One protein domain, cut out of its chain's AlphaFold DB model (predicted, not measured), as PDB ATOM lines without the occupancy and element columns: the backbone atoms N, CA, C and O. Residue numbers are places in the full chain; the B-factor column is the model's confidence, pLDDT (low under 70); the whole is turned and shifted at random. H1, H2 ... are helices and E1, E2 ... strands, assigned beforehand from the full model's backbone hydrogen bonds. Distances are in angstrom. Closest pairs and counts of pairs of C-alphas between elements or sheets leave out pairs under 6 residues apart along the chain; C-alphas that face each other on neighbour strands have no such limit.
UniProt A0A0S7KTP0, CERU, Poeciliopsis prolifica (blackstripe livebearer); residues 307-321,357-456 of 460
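What this domain is: This is residues 307 to 321 and 357 to 456 of the 460 residues of the protein "CERU" of Poeciliopsis prolifica (blackstripe livebearer) (UniProt A0A0S7KTP0). With little regular structure, this is a strongly twisted sheet of four strands amid long unnamed stretches, with tiny H1 off the sheet and residues 443 to 448 sticking out. The printed part has 115 residues, 41 in named elements, mostly strand, along the chain E1 E2 H1 E3 E4. The mixed sheet runs E2 E1 E3 E4. The whole is compact, radius of gyration of the C-alphas 14.6 A, spanning 43 by 35 by 25 A.

How they stand to each other: Inner strands E1, residues 307 to 320, and E3, residues 393 to 401, are parallel at 37 degrees; N 310 and O 396, 2.9 A apart, are within hydrogen-bond range. Edge strand E2, residues 357 to 362, is antiparallel to E1 at 138 degrees, with N 313 and O 360 at 2.8 A. Edge strand E4, residues 429 to 436, makes an antiparallel hairpin with E3, with N 397 and O 432 at 2.9 A. H1, residues 375 to 378, is too short for an O i to N i+4 pair.

Where its parts are: E1 runs 36.1 A from C-alpha 307 at (17.671, 19.905, -30.462), bending by 72 degrees at residue 317. E3 spans 24.6 A; E4, 22.6 A, ends at C-alpha 436 at (17.217, 25.683, -22.267).

The domain as a whole: Residues 322 to 356 are not printed, a C-alpha gap of 14.0 A. The links E2 to H1, H1 to E3 and E3 to E4 are long. No printed residue is under 70 in pLDDT.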
ATOM      1  N   SER A 307      16.486  19.149 -30.069       93.50
ATOM      2  CA  SER A 307      17.671  19.905 -30.462       93.50
ATOM      3  C   SER A 307      17.359  20.794 -31.655       93.50
ATOM      4  O   SER A 307      16.848  20.321 -32.667       93.50
ATOM      5  N   LYS A 308      17.693  22.080 -31.535       96.06
ATOM      6  CA  LYS A 308      17.582  23.073 -32.608       96.06
ATOM      7  C   LYS A 308      18.977  23.499 -33.026       96.06
ATOM      8  O   LYS A 308      19.807  23.772 -32.164       96.06
ATOM      9  N   THR A 309      19.236  23.546 -34.327       97.62
ATOM     10  CA  THR A 309      20.540  23.950 -34.867       97.62
ATOM     11  C   THR A 309      20.385  25.208 -35.706       97.62
ATOM     12  O   THR A 309      19.525  25.256 -36.581       97.62
ATOM     13  N   PHE A 310      21.228  26.203 -35.448       98.19
ATOM     14  CA  PHE A 310      21.306  27.445 -36.210       98.19
ATOM     15  C   PHE A 310      22.716  27.598 -36.778       98.19
ATOM     16  O   PHE A 310      23.697  27.359 -36.074       98.19
ATOM     17  N   TYR A 311      22.815  28.026 -38.034       98.50
ATOM     18  CA  TYR A 311      24.082  28.331 -38.691       98.50
ATOM     19  C   TYR A 311      24.220  29.846 -38.750       98.50
ATOM     20  O   TYR A 311      23.449  30.511 -39.440       98.50
ATOM     21  N   ILE A 312      25.147  30.405 -37.978       98.62
ATOM     22  CA  ILE A 312      25.319  31.855 -37.834       98.62
ATOM     23  C   ILE A 312      26.771  32.203 -38.141       98.62
ATOM     24  O   ILE A 312      27.675  31.476 -37.747       98.62
ATOM     25  N   ALA A 313      27.024  33.307 -38.833       98.44
ATOM     26  CA  ALA A 313      28.378  33.800 -39.036       98.44
ATOM     27  C   ALA A 313      28.528  35.252 -38.593       98.44
ATOM     28  O   ALA A 313      27.591  36.039 -38.717       98.44
ATOM     29  N   ALA A 314      29.720  35.603 -38.110       98.38
ATOM     30  CA  ALA A 314      30.141  36.994 -37.978       98.38
ATOM     31  C   ALA A 314      30.685  37.476 -39.327       98.38
ATOM     32  O   ALA A 314      31.639  36.897 -39.848       98.38
ATOM     33  N   VAL A 315      30.066  38.515 -39.889       98.19
ATOM     34  CA  VAL A 315      30.366  39.042 -41.228       98.19
ATOM     35  C   VAL A 315      30.657  40.535 -41.135       98.19
ATOM     36  O   VAL A 315      29.896  41.271 -40.509       98.19
ATOM     37  N   GLU A 316      31.744  40.983 -41.762       98.56
ATOM     38  CA  GLU A 316      32.048  42.409 -41.899       98.56
ATOM     39  C   GLU A 316      31.231  43.032 -43.039       98.56
ATOM     40  O   GLU A 316      31.210  42.501 -44.149       98.56
ATOM     41  N   ILE A 317      30.561  44.149 -42.762       97.56
ATOM     42  CA  ILE A 317      29.742  44.910 -43.713       97.56
ATOM     43  C   ILE A 317      29.974  46.410 -43.525       97.56
ATOM     44  O   ILE A 317      30.367  46.837 -42.440       97.56
ATOM     45  N   ASP A 318      29.655  47.210 -44.536       98.44
ATOM     46  CA  ASP A 318      29.489  48.653 -44.367       98.44
ATOM     47  C   ASP A 318      28.039  48.929 -43.952       98.44
ATOM     48  O   ASP A 318      27.099  48.578 -44.665       98.44
ATOM     49  N   TRP A 319      27.856  49.488 -42.757       98.19
ATOM     50  CA  TRP A 319      26.547  49.802 -42.189       98.19
ATOM     51  C   TRP A 319      26.289  51.303 -42.270       98.19
ATOM     52  O   TRP A 319      27.062  52.085 -41.712       98.19
ATOM     53  N   ASP A 320      25.195  51.687 -42.921       97.94
ATOM     54  CA  ASP A 320      24.720  53.069 -42.963       97.94
ATOM     55  C   ASP A 320      23.654  53.289 -41.886       97.94
ATOM     56  O   ASP A 320      22.605  52.642 -41.889       97.94
ATOM     57  N   TYR A 321      23.928  54.193 -40.947       97.19
ATOM     58  CA  TYR A 321      22.987  54.550 -39.884       97.19
ATOM     59  C   TYR A 321      21.832  55.427 -40.376       97.19
ATOM     60  O   TYR A 321      20.798  55.478 -39.713       97.19
ATOM     61  N   VAL A 357      30.958  44.582 -37.845       98.19
ATOM     62  CA  VAL A 357      30.750  43.130 -37.852       98.19
ATOM     63  C   VAL A 357      29.348  42.837 -37.326       98.19
ATOM     64  O   VAL A 357      28.941  43.411 -36.314       98.19
ATOM     65  N   VAL A 358      28.599  41.974 -38.007       98.19
ATOM     66  CA  VAL A 358      27.226  41.608 -37.630       98.19
ATOM     67  C   VAL A 358      27.025  40.098 -37.677       98.19
ATOM     68  O   VAL A 358      27.697  39.397 -38.436       98.19
ATOM     69  N   TYR A 359      26.080  39.594 -36.884       98.50
ATOM     70  CA  TYR A 359      25.642  38.202 -36.965       98.50
ATOM     71  C   TYR A 359      24.653  38.021 -38.117       98.50
ATOM     72  O   TYR A 359      23.651  38.728 -38.193       98.50
ATOM     73  N   GLN A 360      24.897  37.049 -38.994       97.69
ATOM     74  CA  GLN A 360      23.992  36.693 -40.091       97.69
ATOM     75  C   GLN A 360      23.704  35.197 -40.094       97.69
ATOM     76  O   GLN A 360      24.600  34.392 -39.842       97.69
ATOM     77  N   GLN A 361      22.461  34.824 -40.393       97.88
ATOM     78  CA  GLN A 361      22.050  33.427 -40.472       97.88
ATOM     79  C   GLN A 361      22.278  32.852 -41.871       97.88
ATOM     80  O   GLN A 361      22.046  33.515 -42.882       97.88
ATOM     81  N   PHE A 362      22.678  31.587 -41.914       98.31
ATOM     82  CA  PHE A 362      22.850  30.786 -43.117       98.31
ATOM     83  C   PHE A 362      21.962  29.542 -43.055       98.31
ATOM     84  O   PHE A 362      21.508  29.124 -41.988       98.31
ATOM     85  N   THR A 363      21.688  28.956 -44.218       97.62
ATOM     86  CA  THR A 363      20.781  27.805 -44.331       97.62
ATOM     87  C   THR A 363      21.400  26.498 -43.827       97.62
ATOM     88  O   THR A 363      20.671  25.608 -43.394       97.62
ATOM     89  N   ASN A 364      22.731  26.366 -43.880       96.69
ATOM     90  CA  ASN A 364      23.478  25.176 -43.467       96.69
ATOM     91  C   ASN A 364      24.952  25.491 -43.132       96.69
ATOM     92  O   ASN A 364      25.405  26.635 -43.208       96.69
ATOM     93  N   ASP A 365      25.706  24.445 -42.792       95.88
ATOM     94  CA  ASP A 365      27.119  24.460 -42.393       95.88
ATOM     95  C   ASP A 365      28.112  24.812 -43.513       95.88
ATOM     96  O   ASP A 365      29.304  24.983 -43.244       95.88
ATOM     97  N   LYS A 366      27.655  24.968 -44.761       96.56
ATOM     98  CA  LYS A 366      28.505  25.428 -45.872       96.56
ATOM     99  C   LYS A 366      28.696  26.944 -45.866       96.56
ATOM    100  O   LYS A 366      29.668  27.426 -46.444       96.56
ATOM    101  N   PHE A 367      27.804  27.692 -45.208       97.12
ATOM    102  CA  PHE A 367      27.832  29.160 -45.135       97.12
ATOM    103  C   PHE A 367      27.893  29.853 -46.510       97.12
ATOM    104  O   PHE A 367      28.591  30.850 -46.685       97.12
ATOM    105  N   THR A 368      27.175  29.318 -47.500       96.31
ATOM    106  CA  THR A 368      27.117  29.881 -48.862       96.31
ATOM    107  C   THR A 368      25.851  30.697 -49.112       96.31
ATOM    108  O   THR A 368      25.922  31.754 -49.731       96.31
ATOM    109  N   GLN A 369      24.698  30.235 -48.620       97.19
ATOM    110  CA  GLN A 369      23.403  30.890 -48.809       97.19
ATOM    111  C   GLN A 369      22.901  31.476 -47.487       97.19
ATOM    112  O   GLN A 369      22.707  30.749 -46.506       97.19
ATOM    113  N   LYS A 370      22.700  32.796 -47.472       96.44
ATOM    114  CA  LYS A 370      22.122  33.521 -46.335       96.44
ATOM    115  C   LYS A 370      20.628  33.227 -46.231       96.44
ATOM    116  O   LYS A 370      19.967  33.024 -47.247       96.44
ATOM    117  N   VAL A 371      20.104  33.223 -45.010       96.12
ATOM    118  CA  VAL A 371      18.654  33.263 -44.791       96.12
ATOM    119  C   VAL A 371      18.191  34.691 -45.058       96.12
ATOM    120  O   VAL A 371      18.693  35.629 -44.437       96.12
ATOM    121  N   GLU A 372      17.276  34.856 -46.009       93.69
ATOM    122  CA  GLU A 372      16.709  36.163 -46.337       93.69
ATOM    123  C   GLU A 372      15.779  36.646 -45.224       93.69
ATOM    124  O   GLU A 372      15.063  35.857 -44.600       93.69
ATOM    125  N   ARG A 373      15.799  37.957 -44.965       93.06
ATOM    126  CA  ARG A 373      14.861  38.574 -44.029       93.06
ATOM    127  C   ARG A 373      13.489  38.678 -44.676       93.06
ATOM    128  O   ARG A 373      13.358  39.102 -45.820       93.06
ATOM    129  N   THR A 374      12.471  38.298 -43.919       94.38
ATOM    130  CA  THR A 374      11.066  38.526 -44.264       94.38
ATOM    131  C   THR A 374      10.648  39.947 -43.865       94.38
ATOM    132  O   THR A 374      11.314  40.544 -43.016       94.38
ATOM    133  N   PRO A 375       9.517  40.473 -44.377       95.88
ATOM    134  CA  PRO A 375       8.979  41.764 -43.933       95.88
ATOM    135  C   PRO A 375       8.833  41.869 -42.406       95.88
ATOM    136  O   PRO A 375       9.189  42.884 -41.815       95.88
ATOM    137  N   ASP A 376       8.429  40.778 -41.749       93.88
ATOM    138  CA  ASP A 376       8.267  40.723 -40.289       93.88
ATOM    139  C   ASP A 376       9.593  40.798 -39.519       93.88
ATOM    140  O   ASP A 376       9.592  41.034 -38.317       93.88
ATOM    141  N   THR A 377      10.734  40.603 -40.184       95.19
ATOM    142  CA  THR A 377      12.074  40.616 -39.570       95.19
ATOM    143  C   THR A 377      12.983  41.707 -40.128       95.19
ATOM    144  O   THR A 377      14.131  41.832 -39.697       95.19
ATOM    145  N   ASP A 378      12.476  42.532 -41.044       93.88
ATOM    146  CA  ASP A 378      13.228  43.638 -41.639       93.88
ATOM    147  C   ASP A 378      13.627  44.681 -40.579       93.88
ATOM    148  O   ASP A 378      14.764  45.159 -40.542       93.88
ATOM    149  N   HIS A 379      12.738  44.898 -39.601       96.06
ATOM    150  CA  HIS A 379      12.946  45.787 -38.456       96.06
ATOM    151  C   HIS A 379      14.151  45.414 -37.572       96.06
ATOM    152  O   HIS A 379      14.589  46.236 -36.768       96.06
ATOM    153  N   LEU A 380      14.709  44.199 -37.697       96.06
ATOM    154  CA  LEU A 380      15.873  43.791 -36.908       96.06
ATOM    155  C   LEU A 380      17.113  44.644 -37.216       96.06
ATOM    156  O   LEU A 380      17.993  44.763 -36.362       96.06
ATOM    157  N   GLY A 381      17.204  45.251 -38.406       95.94
ATOM    158  CA  GLY A 381      18.272  46.198 -38.730       95.94
ATOM    159  C   GLY A 381      19.667  45.601 -38.519       95.94
ATOM    160  O   GLY A 381      20.041  44.639 -39.187       95.94
ATOM    161  N   ILE A 382      20.451  46.149 -37.592       96.94
ATOM    162  CA  ILE A 382      21.806  45.657 -37.285       96.94
ATOM    163  C   ILE A 382      21.814  44.370 -36.440       96.94
ATOM    164  O   ILE A 382      22.835  43.682 -36.365       96.94
ATOM    165  N   MET A 383      20.697  44.036 -35.788       97.75
ATOM    166  CA  MET A 383      20.603  42.868 -34.917       97.75
ATOM    167  C   MET A 383      20.763  41.574 -35.718       97.75
ATOM    168  O   MET A 383      20.376  41.471 -36.888       97.75
ATOM    169  N   GLY A 384      21.340  40.567 -35.066       97.12
ATOM    170  CA  GLY A 384      21.416  39.234 -35.642       97.12
ATOM    171  C   GLY A 384      20.041  38.554 -35.738       97.12
ATOM    172  O   GLY A 384      19.033  39.109 -35.299       97.12
ATOM    173  N   PRO A 385      19.976  37.337 -36.306       96.69
ATOM    174  CA  PRO A 385      18.730  36.579 -36.406       96.69
ATOM    175  C   PRO A 385      18.105  36.294 -35.032       96.69
ATOM    176  O   PRO A 385      18.812  36.136 -34.031       96.69
ATOM    177  N   MET A 386      16.780  36.154 -34.992       95.75
ATOM    178  CA  MET A 386      16.079  35.703 -33.790       95.75
ATOM    179  C   MET A 386      16.319  34.208 -33.550       95.75
ATOM    180  O   MET A 386      16.010  33.370 -34.399       95.75
ATOM    181  N   ILE A 387      16.835  33.867 -32.370       96.56
ATOM    182  CA  ILE A 387      17.059  32.481 -31.946       96.56
ATOM    183  C   ILE A 387      15.915  32.086 -31.011       96.56
ATOM    184  O   ILE A 387      15.879  32.496 -29.855       96.56
ATOM    185  N   HIS A 388      14.985  31.277 -31.514       95.12
ATOM    186  CA  HIS A 388      13.838  30.803 -30.740       95.12
ATOM    187  C   HIS A 388      14.100  29.424 -30.136       95.12
ATOM    188  O   HIS A 388      14.431  28.467 -30.847       95.12
ATOM    189  N   ALA A 389      13.870  29.294 -28.833       94.56
ATOM    190  CA  ALA A 389      14.011  28.043 -28.106       94.56
ATOM    191  C   ALA A 389      12.900  27.883 -27.066       94.56
ATOM    192  O   ALA A 389      12.411  28.859 -26.506       94.56
ATOM    193  N   SER A 390      12.511  26.638 -26.829       94.25
ATOM    194  CA  SER A 390      11.505  26.244 -25.850       94.25
ATOM    195  C   SER A 390      12.184  25.565 -24.664       94.25
ATOM    196  O   SER A 390      13.262  24.982 -24.798       94.25
ATOM    197  N   VAL A 391      11.549  25.612 -23.494       92.62
ATOM    198  CA  VAL A 391      12.012  24.845 -22.331       92.62
ATOM    199  C   VAL A 391      12.071  23.354 -22.692       92.62
ATOM    200  O   VAL A 391      11.086  22.777 -23.144       92.62
ATOM    201  N   GLY A 392      13.235  22.738 -22.491       92.44
ATOM    202  CA  GLY A 392      13.584  21.378 -22.906       92.44
ATOM    203  C   GLY A 392      14.491  21.302 -24.144       92.44
ATOM    204  O   GLY A 392      14.964  20.207 -24.466       92.44
ATOM    205  N   ASP A 393      14.754  22.425 -24.821       94.81
ATOM    206  CA  ASP A 393      15.581  22.464 -26.030       94.81
ATOM    207  C   ASP A 393      17.090  22.503 -25.719       94.81
ATOM    208  O   ASP A 393      17.581  23.214 -24.839       94.81
ATOM    209  N   LYS A 394      17.858  21.794 -26.550       95.31
ATOM    210  CA  LYS A 394      19.303  21.962 -26.736       95.31
ATOM    211  C   LYS A 394      19.558  22.769 -28.006       95.31
ATOM    212  O   LYS A 394      19.432  22.244 -29.118       95.31
ATOM    213  N   VAL A 395      19.956  24.025 -27.849       96.69
ATOM    214  CA  VAL A 395      20.267  24.923 -28.965       96.69
ATOM    215  C   VAL A 395      21.738  24.775 -29.340       96.69
ATOM    216  O   VAL A 395      22.627  24.977 -28.514       96.69
ATOM    217  N   LYS A 396      22.003  24.408 -30.591       97.25
ATOM    218  CA  LYS A 396      23.340  24.333 -31.180       97.25
ATOM    219  C   LYS A 396      23.524  25.498 -32.140       97.25
ATOM    220  O   LYS A 396      22.804  25.593 -33.132       97.25
ATOM    221  N   ILE A 397      24.497  26.356 -31.872       98.06
ATOM    222  CA  ILE A 397      24.892  27.413 -32.799       98.06
ATOM    223  C   ILE A 397      26.180  26.981 -33.484       98.06
ATOM    224  O   ILE A 397      27.246  27.002 -32.873       98.06
ATOM    225  N   VAL A 398      26.082  26.586 -34.750       98.38
ATOM    226  CA  VAL A 398      27.248  26.375 -35.608       98.38
ATOM    227  C   VAL A 398      27.689  27.755 -36.075       98.38
ATOM    228  O   VAL A 398      27.062  28.360 -36.948       98.38
ATOM    229  N   PHE A 399      28.722  28.283 -35.429       98.62
ATOM    230  CA  PHE A 399      29.198  29.639 -35.627       98.62
ATOM    231  C   PHE A 399      30.452  29.660 -36.497       98.62
ATOM    232  O   PHE A 399      31.445  29.025 -36.145       98.62
ATOM    233  N   LYS A 400      30.430  30.413 -37.598       98.56
ATOM    234  CA  LYS A 400      31.610  30.655 -38.439       98.56
ATOM    235  C   LYS A 400      32.088  32.091 -38.301       98.56
ATOM    236  O   LYS A 400      31.329  33.035 -38.516       98.56
ATOM    237  N   ASN A 401      33.364  32.276 -38.005       98.44
ATOM    238  CA  ASN A 401      33.943  33.609 -37.997       98.44
ATOM    239  C   ASN A 401      34.466  33.959 -39.398       98.44
ATOM    240  O   ASN A 401      35.542  33.518 -39.795       98.44
ATOM    241  N   MET A 402      33.700  34.743 -40.159       98.31
ATOM    242  CA  MET A 402      34.111  35.247 -41.478       98.31
ATOM    243  C   MET A 402      34.746  36.644 -41.399       98.31
ATOM    244  O   MET A 402      35.028  37.243 -42.434       98.31
ATOM    245  N   ALA A 403      34.953  37.172 -40.190       98.00
ATOM    246  CA  ALA A 403      35.556  38.473 -39.947       98.00
ATOM    247  C   ALA A 403      37.075  38.371 -39.722       98.00
ATOM    248  O   ALA A 403      37.656  37.286 -39.650       98.00
ATOM    249  N   SER A 404      37.735  39.526 -39.607       97.62
ATOM    250  CA  SER A 404      39.201  39.636 -39.581       97.62
ATOM    251  C   SER A 404      39.861  39.409 -38.214       97.62
ATOM    252  O   SER A 404      41.088  39.351 -38.124       97.62
ATOM    253  N   ARG A 405      39.084  39.268 -37.131       96.31
ATOM    254  CA  ARG A 405      39.593  39.057 -35.762       96.31
ATOM    255  C   ARG A 405      38.767  38.033 -34.983       96.31
ATOM    256  O   ARG A 405      37.660  37.724 -35.414       96.31
ATOM    257  N   PRO A 406      39.272  37.491 -33.858       97.19
ATOM    258  CA  PRO A 406      38.530  36.521 -33.058       97.19
ATOM    259  C   PRO A 406      37.195  37.076 -32.539       97.19
ATOM    260  O   PRO A 406      37.138  38.182 -31.997       97.19
ATOM    261  N   TYR A 407      36.142  36.275 -32.671       97.62
ATOM    262  CA  TYR A 407      34.801  36.549 -32.153       97.62
ATOM    263  C   TYR A 407      34.223  35.278 -31.533       97.62
ATOM    264  O   TYR A 407      34.696  34.170 -31.785       97.62
ATOM    265  N   SER A 408      33.184  35.426 -30.731       97.00
ATOM    266  CA  SER A 408      32.449  34.313 -30.133       97.00
ATOM    267  C   SER A 408      30.953  34.588 -30.177       97.00
ATOM    268  O   SER A 408      30.534  35.601 -30.726       97.00
ATOM    269  N   ILE A 409      30.140  33.696 -29.613       96.81
ATOM    270  CA  ILE A 409      28.718  33.951 -29.403       96.81
ATOM    271  C   ILE A 409      28.275  33.355 -28.064       96.81
ATOM    272  O   ILE A 409      28.524  32.187 -27.760       96.81
ATOM    273  N   HIS A 410      27.620  34.171 -27.246       95.44
ATOM    274  CA  HIS A 410      27.053  33.780 -25.960       95.44
ATOM    275  C   HIS A 410      25.748  34.538 -25.721       95.44
ATOM    276  O   HIS A 410      25.591  35.648 -26.224       95.44
ATOM    277  N   ALA A 411      24.821  33.946 -24.972       95.06
ATOM    278  CA  ALA A 411      23.517  34.535 -24.693       95.06
ATOM    279  C   ALA A 411      23.308  34.749 -23.193       95.06
ATOM    280  O   ALA A 411      23.764  33.962 -22.368       95.06
ATOM    281  N   HIS A 412      22.570  35.798 -22.848       94.56
ATOM    282  CA  HIS A 412      21.980  35.947 -21.525       94.56
ATOM    283  C   HIS A 412      20.988  34.812 -21.251       94.56
ATOM    284  O   HIS A 412      20.352  34.280 -22.163       94.56
ATOM    285  N   GLY A 413      20.864  34.432 -19.982       91.25
ATOM    286  CA  GLY A 413      19.836  33.517 -19.505       91.25
ATOM    287  C   GLY A 413      19.940  32.076 -20.005       91.25
ATOM    288  O   GLY A 413      19.065  31.280 -19.671       91.25
ATOM    289  N   VAL A 414      20.970  31.688 -20.761       91.94
ATOM    290  CA  VAL A 414      21.178  30.288 -21.165       91.94
ATOM    291  C   VAL A 414      22.121  29.567 -20.212       91.94
ATOM    292  O   VAL A 414      22.957  30.178 -19.552       91.94
ATOM    293  N   LYS A 415      22.002  28.242 -20.159       92.69
ATOM    294  CA  LYS A 415      22.932  27.387 -19.423       92.69
ATOM    295  C   LYS A 415      23.955  26.775 -20.373       92.69
ATOM    296  O   LYS A 415      23.600  26.284 -21.444       92.69
ATOM    297  N   THR A 416      25.215  26.759 -19.959       91.06
ATOM    298  CA  THR A 416      26.328  26.131 -20.680       91.06
ATOM    299  C   THR A 416      26.974  25.048 -19.818       91.06
ATOM    300  O   THR A 416      26.785  24.999 -18.605       91.06
ATOM    301  N   GLU A 417      27.723  24.137 -20.442       85.06
ATOM    302  CA  GLU A 417      28.436  23.076 -19.711       85.06
ATOM    303  C   GLU A 417      29.665  23.602 -18.952       85.06
ATOM    304  O   GLU A 417      30.063  23.024 -17.943       85.06
ATOM    305  N   SER A 418      30.246  24.703 -19.434       85.44
ATOM    306  CA  SER A 418      31.416  25.372 -18.867       85.44
ATOM    307  C   SER A 418      31.167  26.882 -18.762       85.44
ATOM    308  O   SER A 418      30.457  27.425 -19.619       85.44
ATOM    309  N   PRO A 419      31.742  27.570 -17.755       86.00
ATOM    310  CA  PRO A 419      31.748  29.034 -17.680       86.00
ATOM    311  C   PRO A 419      32.531  29.701 -18.822       86.00
ATOM    312  O   PRO A 419      32.280  30.861 -19.139       86.00
ATOM    313  N   ASP A 420      33.487  29.001 -19.437       88.06
ATOM    314  CA  ASP A 420      34.319  29.581 -20.487       88.06
ATOM    315  C   ASP A 420      33.614  29.589 -21.847       88.06
ATOM    316  O   ASP A 420      33.103  28.572 -22.320       88.06
ATOM    317  N   VAL A 421      33.652  30.744 -22.510       91.81
ATOM    318  CA  VAL A 421      33.180  30.911 -23.887       91.81
ATOM    319  C   VAL A 421      34.376  30.829 -24.829       91.81
ATOM    320  O   VAL A 421      35.311  31.624 -24.735       91.81
ATOM    321  N   TYR A 422      34.341  29.868 -25.751       93.88
ATOM    322  CA  TYR A 422      35.392  29.690 -26.750       93.88
ATOM    323  C   TYR A 422      35.466  30.893 -27.702       93.88
ATOM    324  O   TYR A 422      34.432  31.373 -28.173       93.88
ATOM    325  N   GLN A 423      36.675  31.357 -28.020       95.31
ATOM    326  CA  GLN A 423      36.908  32.389 -29.035       95.31
ATOM    327  C   GLN A 423      37.190  31.729 -30.386       95.31
ATOM    328  O   GLN A 423      38.212  31.069 -30.555       95.31
ATOM    329  N   THR A 424      36.304  31.936 -31.356       97.00
ATOM    330  CA  THR A 424      36.441  31.401 -32.715       97.00
ATOM    331  C   THR A 424      37.370  32.301 -33.529       97.00
ATOM    332  O   THR A 424      37.095  33.493 -33.718       97.00
ATOM    333  N   LYS A 425      38.487  31.758 -34.017       97.75
ATOM    334  CA  LYS A 425      39.481  32.512 -34.798       97.75
ATOM    335  C   LYS A 425      38.965  32.850 -36.205       97.75
ATOM    336  O   LYS A 425      38.038  32.199 -36.680       97.75
ATOM    337  N   PRO A 426      39.550  33.843 -36.900       98.25
ATOM    338  CA  PRO A 426      39.207  34.138 -38.292       98.25
ATOM    339  C   PRO A 426      39.266  32.890 -39.185       98.25
ATOM    340  O   PRO A 426      40.254  32.158 -39.170       98.25
ATOM    341  N   GLY A 427      38.202  32.642 -39.949       97.69
ATOM    342  CA  GLY A 427      38.047  31.481 -40.832       97.69
ATOM    343  C   GLY A 427      37.621  30.178 -40.141       97.69
ATOM    344  O   GLY A 427      37.242  29.232 -40.833       97.69
ATOM    345  N   GLU A 428      37.649  30.117 -38.807       98.25
ATOM    346  CA  GLU A 428      37.267  28.940 -38.024       98.25
ATOM    347  C   GLU A 428      35.739  28.819 -37.892       98.25
ATOM    348  O   GLU A 428      35.005  29.814 -37.874       98.25
ATOM    349  N   THR A 429      35.270  27.578 -37.754       98.31
ATOM    350  CA  THR A 429      33.895  27.252 -37.367       98.31
ATOM    351  C   THR A 429      33.907  26.511 -36.034       98.31
ATOM    352  O   THR A 429      34.593  25.498 -35.896       98.31
ATOM    353  N   HIS A 430      33.106  26.967 -35.072       97.56
ATOM    354  CA  HIS A 430      32.933  26.335 -33.765       97.56
ATOM    355  C   HIS A 430      31.446  26.136 -33.452       97.56
ATOM    356  O   HIS A 430      30.611  26.956 -33.826       97.56
ATOM    357  N   THR A 431      31.092  25.053 -32.753       97.75
ATOM    358  CA  THR A 431      29.701  24.805 -32.340       97.75
ATOM    359  C   THR A 431      29.501  25.120 -30.865       97.75
ATOM    360  O   THR A 431      29.983  24.392 -30.001       97.75
ATOM    361  N   TYR A 432      28.713  26.154 -30.581       96.69
ATOM    362  CA  TYR A 432      28.291  26.503 -29.229       96.69
ATOM    363  C   TYR A 432      27.027  25.727 -28.864       96.69
ATOM    364  O   TYR A 432      26.141  25.527 -29.696       96.69
ATOM    365  N   THR A 433      26.939  25.285 -27.614       95.31
ATOM    366  CA  THR A 433      25.778  24.557 -27.094       95.31
ATOM    367  C   THR A 433      25.169  25.321 -25.931       95.31
ATOM    368  O   THR A 433      25.837  25.554 -24.923       95.31
ATOM    369  N   TRP A 434      23.889  25.654 -26.058       95.25
ATOM    370  CA  TRP A 434      23.083  26.272 -25.014       95.25
ATOM    371  C   TRP A 434      21.969  25.318 -24.594       95.25
ATOM    372  O   TRP A 434      21.288  24.710 -25.425       95.25
ATOM    373  N   LEU A 435      21.801  25.168 -23.289       93.38
ATOM    374  CA  LEU A 435      20.780  24.335 -22.676       93.38
ATOM    375  C   LEU A 435      19.647  25.236 -22.192       93.38
ATOM    376  O   LEU A 435      19.893  26.173 -21.430       93.38
ATOM    377  N   VAL A 436      18.422  24.933 -22.623       93.31
ATOM    378  CA  VAL A 436      17.217  25.683 -22.267       93.31
ATOM    379  C   VAL A 436      16.365  24.827 -21.324       93.31
ATOM    380  O   VAL A 436      15.360  24.253 -21.713       93.31
ATOM    381  N   ASN A 437      16.791  24.660 -20.071       90.50
ATOM    382  CA  ASN A 437      16.064  23.911 -19.040       90.50
ATOM    383  C   ASN A 437      14.898  24.709 -18.407       90.50
ATOM    384  O   ASN A 437      14.648  25.864 -18.747       90.50
ATOM    385  N   LYS A 438      14.184  24.126 -17.435       89.62
ATOM    386  CA  LYS A 438      13.093  24.821 -16.715       89.62
ATOM    387  C   LYS A 438      13.573  26.077 -15.988       89.62
ATOM    388  O   LYS A 438      12.856  27.072 -15.926       89.62
ATOM    389  N   ASN A 439      14.790  26.032 -15.460       89.06
ATOM    390  CA  ASN A 439      15.402  27.190 -14.837       89.06
ATOM    391  C   ASN A 439      15.821  28.227 -15.875       89.06
ATOM    392  O   ASN A 439      16.144  29.319 -15.443       89.06
ATOM    393  N   THR A 440      15.782  27.928 -17.184       89.56
ATOM    394  CA  THR A 440      16.077  28.854 -18.284       89.56
ATOM    395  C   THR A 440      14.964  29.774 -18.705       89.56
ATOM    396  O   THR A 440      15.206  30.967 -18.881       89.56
ATOM    397  N   GLY A 441      13.772  29.207 -18.842       89.44
ATOM    398  CA  GLY A 441      12.612  29.917 -19.347       89.44
ATOM    399  C   GLY A 441      11.967  30.844 -18.315       89.44
ATOM    400  O   GLY A 441      12.516  31.060 -17.229       89.44
ATOM    401  N   PRO A 442      10.780  31.367 -18.638       92.38
ATOM    402  CA  PRO A 442       9.961  32.153 -17.723       92.38
ATOM    403  C   PRO A 442       9.495  31.369 -16.484       92.38
ATOM    404  O   PRO A 442       9.509  30.135 -16.441       92.38
ATOM    405  N   THR A 443       9.127  32.075 -15.418       92.25
ATOM    406  CA  THR A 443       8.356  31.517 -14.295       92.25
ATOM    407  C   THR A 443       6.870  31.426 -14.648       92.25
ATOM    408  O   THR A 443       6.437  31.881 -15.698       92.25
ATOM    409  N   THR A 444       6.069  30.851 -13.752       89.56
ATOM    410  CA  THR A 444       4.605  30.788 -13.894       89.56
ATOM    411  C   THR A 444       3.915  32.147 -13.776       89.56
ATOM    412  O   THR A 444       2.753  32.261 -14.138       89.56
ATOM    413  N   GLU A 445       4.604  33.149 -13.230       88.62
ATOM    414  CA  GLU A 445       4.087  34.510 -13.045       88.62
ATOM    415  C   GLU A 445       4.607  35.478 -14.122       88.62
ATOM    416  O   GLU A 445       4.190  36.632 -14.175       88.62
ATOM    417  N   GLN A 446       5.520  35.007 -14.975       89.06
ATOM    418  CA  GLN A 446       6.037  35.733 -16.129       89.06
ATOM    419  C   GLN A 446       5.184  35.503 -17.375       89.06
ATOM    420  O   GLN A 446       4.438  34.532 -17.478       89.06
ATOM    421  N   GLU A 447       5.368  36.382 -18.358       89.75
ATOM    422  CA  GLU A 447       4.916  36.155 -19.730       89.75
ATOM    423  C   GLU A 447       5.466  34.831 -20.289       89.75
ATOM    424  O   GLU A 447       6.555  34.382 -19.921       89.75
ATOM    425  N   GLU A 448       4.735  34.217 -21.223       91.81
ATOM    426  CA  GLU A 448       5.074  32.897 -21.781       91.81
ATOM    427  C   GLU A 448       6.417  32.865 -22.530       91.81
ATOM    428  O   GLU A 448       7.015  31.800 -22.698       91.81
ATOM    429  N   CYS A 449       6.906  34.027 -22.970       91.69
ATOM    430  CA  CYS A 449       8.183  34.188 -23.653       91.69
ATOM    431  C   CYS A 449       9.044  35.232 -22.938       91.69
ATOM    432  O   CYS A 449       8.590  36.330 -22.639       91.69
ATOM    433  N   SER A 450      10.322  34.914 -22.730       90.75
ATOM    434  CA  SER A 450      11.328  35.862 -22.244       90.75
ATOM    435  C   SER A 450      12.318  36.203 -23.351       90.75
ATOM    436  O   SER A 450      12.846  35.303 -24.006       90.75
ATOM    437  N   VAL A 451      12.632  37.487 -23.510       92.25
ATOM    438  CA  VAL A 451      13.637  37.962 -24.469       92.25
ATOM    439  C   VAL A 451      14.982  38.145 -23.770       92.25
ATOM    440  O   VAL A 451      15.056  38.570 -22.617       92.25
ATOM    441  N   SER A 452      16.070  37.795 -24.451       92.56
ATOM    442  CA  SER A 452      17.434  37.934 -23.938       92.56
ATOM    443  C   SER A 452      18.403  38.233 -25.077       92.56
ATOM    444  O   SER A 452      18.194  37.807 -26.212       92.56
ATOM    445  N   ALA A 453      19.460  38.984 -24.774       95.12
ATOM    446  CA  ALA A 453      20.476  39.346 -25.752       95.12
ATOM    447  C   ALA A 453      21.496  38.217 -25.946       95.12
ATOM    448  O   ALA A 453      21.834  37.502 -25.000       95.12
ATOM    449  N   TYR A 454      22.051  38.113 -27.153       96.81
ATOM    450  CA  TYR A 454      23.278  37.367 -27.409       96.81
ATOM    451  C   TYR A 454      24.316  38.265 -28.077       96.81
ATOM    452  O   TYR A 454      23.987  39.187 -28.822       96.81
ATOM    453  N   TYR A 455      25.583  38.022 -27.770       95.81
ATOM    454  CA  TYR A 455      26.687  38.909 -28.110       95.81
ATOM    455  C   TYR A 455      28.009  38.140 -28.165       95.81
ATOM    456  O   TYR A 455      28.090  36.972 -27.781       95.81
ATOM    457  N   SER A 456      29.051  38.788 -28.693       95.38
ATOM    458  CA  SER A 456      30.399  38.215 -28.692       95.38
ATOM    459  C   SER A 456      31.035  38.470 -27.336       95.38
ATOM    460  O   SER A 456      31.218  39.619 -26.943       95.38
TER     461      SER A 456